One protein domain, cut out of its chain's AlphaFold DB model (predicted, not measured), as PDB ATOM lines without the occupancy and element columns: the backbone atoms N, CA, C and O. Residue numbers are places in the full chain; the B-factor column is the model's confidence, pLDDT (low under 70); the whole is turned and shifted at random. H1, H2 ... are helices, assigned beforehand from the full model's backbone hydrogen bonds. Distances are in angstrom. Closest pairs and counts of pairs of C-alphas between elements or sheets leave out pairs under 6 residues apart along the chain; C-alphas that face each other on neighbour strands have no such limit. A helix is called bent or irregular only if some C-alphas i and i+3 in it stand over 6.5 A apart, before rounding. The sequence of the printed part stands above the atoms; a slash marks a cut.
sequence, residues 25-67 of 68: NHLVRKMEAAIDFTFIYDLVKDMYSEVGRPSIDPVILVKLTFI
ATOM      1  N   ASN A  25      44.147  13.905   8.276       94.19
ATOM      2  CA  ASN A  25      45.565  13.865   7.909       94.19
ATOM      3  C   ASN A  25      46.411  12.971   8.844       94.19
ATOM      4  O   ASN A  25      47.642  13.045   8.820       94.19
ATOM      5  N   HIS A  26      45.769  12.166   9.698       92.81
ATOM      6  CA  HIS A  26      46.460  11.314  10.663       92.81
ATOM      7  C   HIS A  26      47.283  10.219   9.966       92.81
ATOM      8  O   HIS A  26      46.874   9.681   8.936       92.81
ATOM      9  N   LEU A  27      48.428   9.857  10.553       93.12
ATOM     10  CA  LEU A  27      49.362   8.883   9.982       93.12
ATOM     11  C   LEU A  27      48.689   7.539   9.678       93.12
ATOM     12  O   LEU A  27      48.852   7.013   8.584       93.12
ATOM     13  N   VAL A  28      47.863   7.032  10.595       91.00
ATOM     14  CA  VAL A  28      47.149   5.754  10.414       91.00
ATOM     15  C   VAL A  28      46.297   5.740   9.149       91.00
ATOM     16  O   VAL A  28      46.367   4.774   8.401       91.00
ATOM     17  N   ARG A  29      45.575   6.829   8.844       93.25
ATOM     18  CA  ARG A  29      44.767   6.915   7.617       93.25
ATOM     19  C   ARG A  29      45.637   6.841   6.359       93.25
ATOM     20  O   ARG A  29      45.242   6.222   5.378       93.25
ATOM     21  N   LYS A  30      46.835   7.435   6.394       94.12
ATOM     22  CA  LYS A  30      47.802   7.357   5.286       94.12
ATOM     23  C   LYS A  30      48.366   5.951   5.122       94.12
ATOM     24  O   LYS A  30      48.521   5.500   3.995       94.12
ATOM     25  N   MET A  31      48.662   5.271   6.229       93.50
ATOM     26  CA  MET A  31      49.165   3.898   6.200       93.50
ATOM     27  C   MET A  31      48.125   2.933   5.632       93.50
ATOM     28  O   MET A  31      48.463   2.170   4.740       93.50
ATOM     29  N   GLU A  32      46.868   3.012   6.083       92.44
ATOM     30  CA  GLU A  32      45.765   2.188   5.551       92.44
ATOM     31  C   GLU A  32      45.567   2.385   4.042       92.44
ATOM     32  O   GLU A  32      45.227   1.449   3.331       92.44
ATOM     33  N   ALA A  33      45.792   3.602   3.537       95.00
ATOM     34  CA  ALA A  33      45.680   3.897   2.110       95.00
ATOM     35  C   ALA A  33      46.890   3.423   1.282       95.00
ATOM     36  O   ALA A  33      46.783   3.314   0.062       95.00
ATOM     37  N   ALA A  34      48.044   3.199   1.916       96.00
ATOM     38  CA  ALA A  34      49.308   2.927   1.233       96.00
ATOM     39  C   ALA A  34      49.777   1.471   1.356       96.00
ATOM     40  O   ALA A  34      50.567   1.021   0.528       96.00
ATOM     41  N   ILE A  35      49.343   0.757   2.395       95.50
ATOM     42  CA  ILE A  35      49.851  -0.568   2.750       95.50
ATOM     43  C   ILE A  35      48.666  -1.489   3.016       95.50
ATOM     44  O   ILE A  35      47.868  -1.248   3.918       95.50
ATOM     45  N   ASP A  36      48.599  -2.587   2.270       96.25
ATOM     46  CA  ASP A  36      47.772  -3.725   2.650       96.25
ATOM     47  C   ASP A  36      48.496  -4.499   3.757       96.25
ATOM     48  O   ASP A  36      49.570  -5.048   3.533       96.25
ATOM     49  N   PHE A  37      47.935  -4.508   4.966       95.62
ATOM     50  CA  PHE A  37      48.534  -5.155   6.135       95.62
ATOM     51  C   PHE A  37      48.197  -6.648   6.260       95.62
ATOM     52  O   PHE A  37      48.664  -7.291   7.202       95.62
ATOM     53  N   THR A  38      47.417  -7.223   5.338       96.12
ATOM     54  CA  THR A  38      46.989  -8.632   5.414       96.12
ATOM     55  C   THR A  38      48.158  -9.618   5.440       96.12
ATOM     56  O   THR A  38      48.063 -10.646   6.107       96.12
ATOM     57  N   PHE A  39      49.299  -9.268   4.833       96.44
ATOM     58  CA  PHE A  39      50.513 -10.093   4.854       96.44
ATOM     59  C   PHE A  39      51.017 -10.409   6.273       96.44
ATOM     60  O   PHE A  39      51.708 -11.406   6.471       96.44
ATOM     61  N   ILE A  40      50.692  -9.575   7.270       96.50
ATOM     62  CA  ILE A  40      51.129  -9.783   8.655       96.50
ATOM     63  C   ILE A  40      50.555 -11.084   9.211       96.50
ATOM     64  O   ILE A  40      51.272 -11.789   9.916       96.50
ATOM     65  N   TYR A  41      49.301 -11.421   8.891       95.56
ATOM     66  CA  TYR A  41      48.662 -12.625   9.425       95.56
ATOM     67  C   TYR A  41      49.416 -13.891   9.014       95.56
ATOM     68  O   TYR A  41      49.660 -14.741   9.866       95.56
ATOM     69  N   ASP A  42      49.859 -13.976   7.758       96.69
ATOM     70  CA  ASP A  42      50.644 -15.114   7.272       96.69
ATOM     71  C   ASP A  42      52.012 -15.200   7.958       96.69
ATOM     72  O   ASP A  42      52.468 -16.293   8.290       96.69
ATOM     73  N   LEU A  43      52.656 -14.057   8.225       96.81
ATOM     74  CA  LEU A  43      53.971 -14.017   8.876       96.81
ATOM     75  C   LEU A  43      53.945 -14.490  10.329       96.81
ATOM     76  O   LEU A  43      54.927 -15.058  10.804       96.81
ATOM     77  N   VAL A  44      52.865 -14.203  11.055       95.00
ATOM     78  CA  VAL A  44      52.802 -14.451  12.503       95.00
ATOM     79  C   VAL A  44      51.921 -15.632  12.876       95.00
ATOM     80  O   VAL A  44      51.851 -15.954  14.057       95.00
ATOM     81  N   LYS A  45      51.262 -16.281  11.910       93.50
ATOM     82  CA  LYS A  45      50.269 -17.338  12.139       93.50
ATOM     83  C   LYS A  45      50.714 -18.381  13.165       93.50
ATOM     84  O   LYS A  45      49.996 -18.634  14.123       93.50
ATOM     85  N   ASP A  46      51.924 -18.912  13.008       95.00
ATOM     86  CA  ASP A  46      52.455 -19.982  13.863       95.00
ATOM     87  C   ASP A  46      52.764 -19.525  15.305       95.00
ATOM     88  O   ASP A  46      52.985 -20.350  16.191       95.00
ATOM     89  N   MET A  47      52.763 -18.211  15.560       92.75
ATOM     90  CA  MET A  47      52.955 -17.619  16.888       92.75
ATOM     91  C   MET A  47      51.644 -17.485  17.674       92.75
ATOM     92  O   MET A  47      51.680 -17.167  18.866       92.75
ATOM     93  N   TYR A  48      50.496 -17.702  17.029       91.00
ATOM     94  CA  TYR A  48      49.177 -17.577  17.640       91.00
ATOM     95  C   TYR A  48      48.486 -18.938  17.732       91.00
ATOM     96  O   TYR A  48      48.573 -19.781  16.847       91.00
ATOM     97  N   SER A  49      47.790 -19.156  18.846       89.75
ATOM     98  CA  SER A  49      47.022 -20.379  19.067       89.75
ATOM     99  C   SER A  49      45.637 -20.264  18.433       89.75
ATOM    100  O   SER A  49      44.936 -19.280  18.655       89.75
ATOM    101  N   GLU A  50      45.207 -21.318  17.738       88.56
ATOM    102  CA  GLU A  50      43.830 -21.480  17.235       88.56
ATOM    103  C   GLU A  50      42.811 -21.696  18.375       88.56
ATOM    104  O   GLU A  50      41.600 -21.605  18.179       88.56
ATOM    105  N   VAL A  51      43.290 -22.004  19.588       92.50
ATOM    106  CA  VAL A  51      42.463 -22.258  20.778       92.50
ATOM    107  C   VAL A  51      42.848 -21.355  21.946       92.50
ATOM    108  O   VAL A  51      44.020 -21.053  22.170       92.50
ATOM    109  N   GLY A  52      41.858 -20.978  22.753       88.44
ATOM    110  CA  GLY A  52      42.057 -20.184  23.964       88.44
ATOM    111  C   GLY A  52      41.564 -18.747  23.825       88.44
ATOM    112  O   GLY A  52      40.652 -18.459  23.053       88.44
ATOM    113  N   ARG A  53      42.121 -17.845  24.640       90.62
ATOM    114  CA  ARG A  53      41.721 -16.434  24.646       90.62
ATOM    115  C   ARG A  53      42.295 -15.734  23.407       90.62
ATOM    116  O   ARG A  53      43.517 -15.734  23.266       90.62
ATOM    117  N   PRO A  54      41.463 -15.073  22.584       89.00
ATOM    118  CA  PRO A  54      41.953 -14.267  21.475       89.00
ATOM    119  C   PRO A  54      42.922 -13.189  21.964       89.00
ATOM    120  O   PRO A  54      42.643 -12.463  22.926       89.00
ATOM    121  N   SER A  55      44.071 -13.106  21.311       90.19
ATOM    122  CA  SER A  55      45.033 -12.025  21.487       90.19
ATOM    123  C   SER A  55      44.536 -10.727  20.848       90.19
ATOM    124  O   SER A  55      43.548 -10.711  20.115       90.19
ATOM    125  N   ILE A  56      45.258  -9.629  21.085       91.44
ATOM    126  CA  ILE A  56      45.098  -8.415  20.274       91.44
ATOM    127  C   ILE A  56      45.470  -8.750  18.824       91.44
ATOM    128  O   ILE A  56      46.382  -9.546  18.584       91.44
ATOM    129  N   ASP A  57      44.757  -8.142  17.880       93.38
ATOM    130  CA  ASP A  57      45.029  -8.279  16.454       93.38
ATOM    131  C   ASP A  57      46.483  -7.854  16.133       93.38
ATOM    132  O   ASP A  57      46.905  -6.755  16.522       93.38
ATOM    133  N   PRO A  58      47.267  -8.697  15.435       94.94
ATOM    134  CA  PRO A  58      48.663  -8.400  15.127       94.94
ATOM    135  C   PRO A  58      48.842  -7.145  14.260       94.94
ATOM    136  O   PRO A  58      49.811  -6.407  14.452       94.94
ATOM    137  N   VAL A  59      47.901  -6.833  13.365       95.19
ATOM    138  CA  VAL A  59      47.920  -5.601  12.564       95.19
ATOM    139  C   VAL A  59      47.753  -4.377  13.464       95.19
ATOM    140  O   VAL A  59      48.442  -3.374  13.266       95.19
ATOM    141  N   ILE A  60      46.888  -4.452  14.482       93.38
ATOM    142  CA  ILE A  60      46.727  -3.369  15.466       93.38
ATOM    143  C   ILE A  60      48.031  -3.160  16.238       93.38
ATOM    144  O   ILE A  60      48.491  -2.024  16.348       93.38
ATOM    145  N   LEU A  61      48.649  -4.237  16.736       93.06
ATOM    146  CA  LEU A  61      49.922  -4.153  17.464       93.06
ATOM    147  C   LEU A  61      51.012  -3.478  16.628       93.06
ATOM    148  O   LEU A  61      51.711  -2.601  17.130       93.06
ATOM    149  N   VAL A  62      51.121  -3.834  15.348       92.44
ATOM    150  CA  VAL A  62      52.088  -3.220  14.434       92.44
ATOM    151  C   VAL A  62      51.761  -1.744  14.204       92.44
ATOM    152  O   VAL A  62      52.641  -0.899  14.367       92.44
ATOM    153  N   LYS A  63      50.501  -1.398  13.909       92.69
ATOM    154  CA  LYS A  63      50.071  -0.004  13.701       92.69
ATOM    155  C   LYS A  63      50.364   0.881  14.912       92.69
ATOM    156  O   LYS A  63      50.794   2.015  14.724       92.69
ATOM    157  N   LEU A  64      50.214   0.362  16.132       92.38
ATOM    158  CA  LEU A  64      50.529   1.094  17.366       92.38
ATOM    159  C   LEU A  64      52.001   1.520  17.457       92.38
ATOM    160  O   LEU A  64      52.281   2.584  18.000       92.38
ATOM    161  N   THR A  65      52.935   0.748  16.893       90.69
ATOM    162  CA  THR A  65      54.365   1.109  16.927       90.69
ATOM    163  C   THR A  65      54.692   2.360  16.106       90.69
ATOM    164  O   THR A  65      55.670   3.039  16.399       90.69
ATOM    165  N   PHE A  66      53.855   2.706  15.123       88.19
ATOM    166  CA  PHE A  66      54.021   3.893  14.281       88.19
ATOM    167  C   PHE A  66      53.382   5.162  14.865       88.19
ATOM    168  O   PHE A  66      53.621   6.245  14.339       88.19
ATOM    169  N   ILE A  67      52.549   5.042  15.905       85.50
ATOM    170  CA  ILE A  67      51.752   6.148  16.479       85.50
ATOM    171  C   ILE A  67      52.378   6.669  17.795       85.50
ATOM    172  O   ILE A  67      51.724   7.401  18.531       85.50
TER     173      ILE A  67
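AT A GLANCE: This is residues 25 to 67 of the 68 residues of the protein "Transposase" of Peribacillus simplex (UniProt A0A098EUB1). The printed part makes a long, narrow, open loop: it runs out through H1 at one end and then H2, turns round at the far end in residues 49 to 56, which stick out, and folds back in H3. H3 packs on H2 at a wide angle and comes near H1, while H1 and H2 stay apart. The printed part has 43 residues, with three named helices in the order H1, H2, H3 and no named strand; the class is all helix. The whole is loose, with a radius of gyration of the C-alphas of 12.1 A, and its outline is a rod spanning 38 by 17 by 12 A.

HOW THE PARTS SIT: H1, residues 27 to 34, is joined by a tight link of four residues to H2, residues 39 to 47, yet the two helices are apart. H2 is irregular: its C-alphas 43 and 46 are 7.9 A apart, against about 5 A in a regular helix, and its line is a rough one. A short link of 10 residues then leads to H3, residues 58 to 65. H2 and H3 touch, with 5 pairs of C-alphas within 8 A; the closest C-alphas are those of Ile 40 and Val 59, 6.6 A apart. Their lines are only just about perpendicular, at 72 degrees. H1 and H3 are close but not clearly touching, with 1 pair of C-alphas within 8 A, that of Val 28 and Lys 63, 7.2 A apart. These two run opposite ways at a steep tilt of 49 degrees. In H1 every O i to N i+4 pair is within hydrogen-bond range; in H2 it is 3 of 5 pairs and in H3 3 of 4.

IN THESE COORDINATES: H1 begins at Leu 27, with its C-alpha at (49.362, 8.883, 9.982), and ends at Ala 34, 10.6 A from first to last C-alpha. H2, the longest helix with 9 residues, runs from Phe 39, C-alpha at (50.513, -10.093, 4.854), to Met 47, over 14.4 A. H3 runs from Pro 58 to Thr 65, over 11.2 A, and its last C-alpha is at (54.365, 1.109, 16.927).

THE WHOLE: The two C-alphas farthest apart are those of Asn 25 and Val 51, at 38.5 A, while the C-alphas of Asn 25 and Ile 67, the first and last printed residues, are 13.1 A apart. Residues 49 to 56 stand free; the body without them has 35 residues and spans 35 by 16 by 10 A. The printed part has no cut, and neither link between the helices is long. The mean pLDDT of the printed part is 93.0, and no printed residue is under 70.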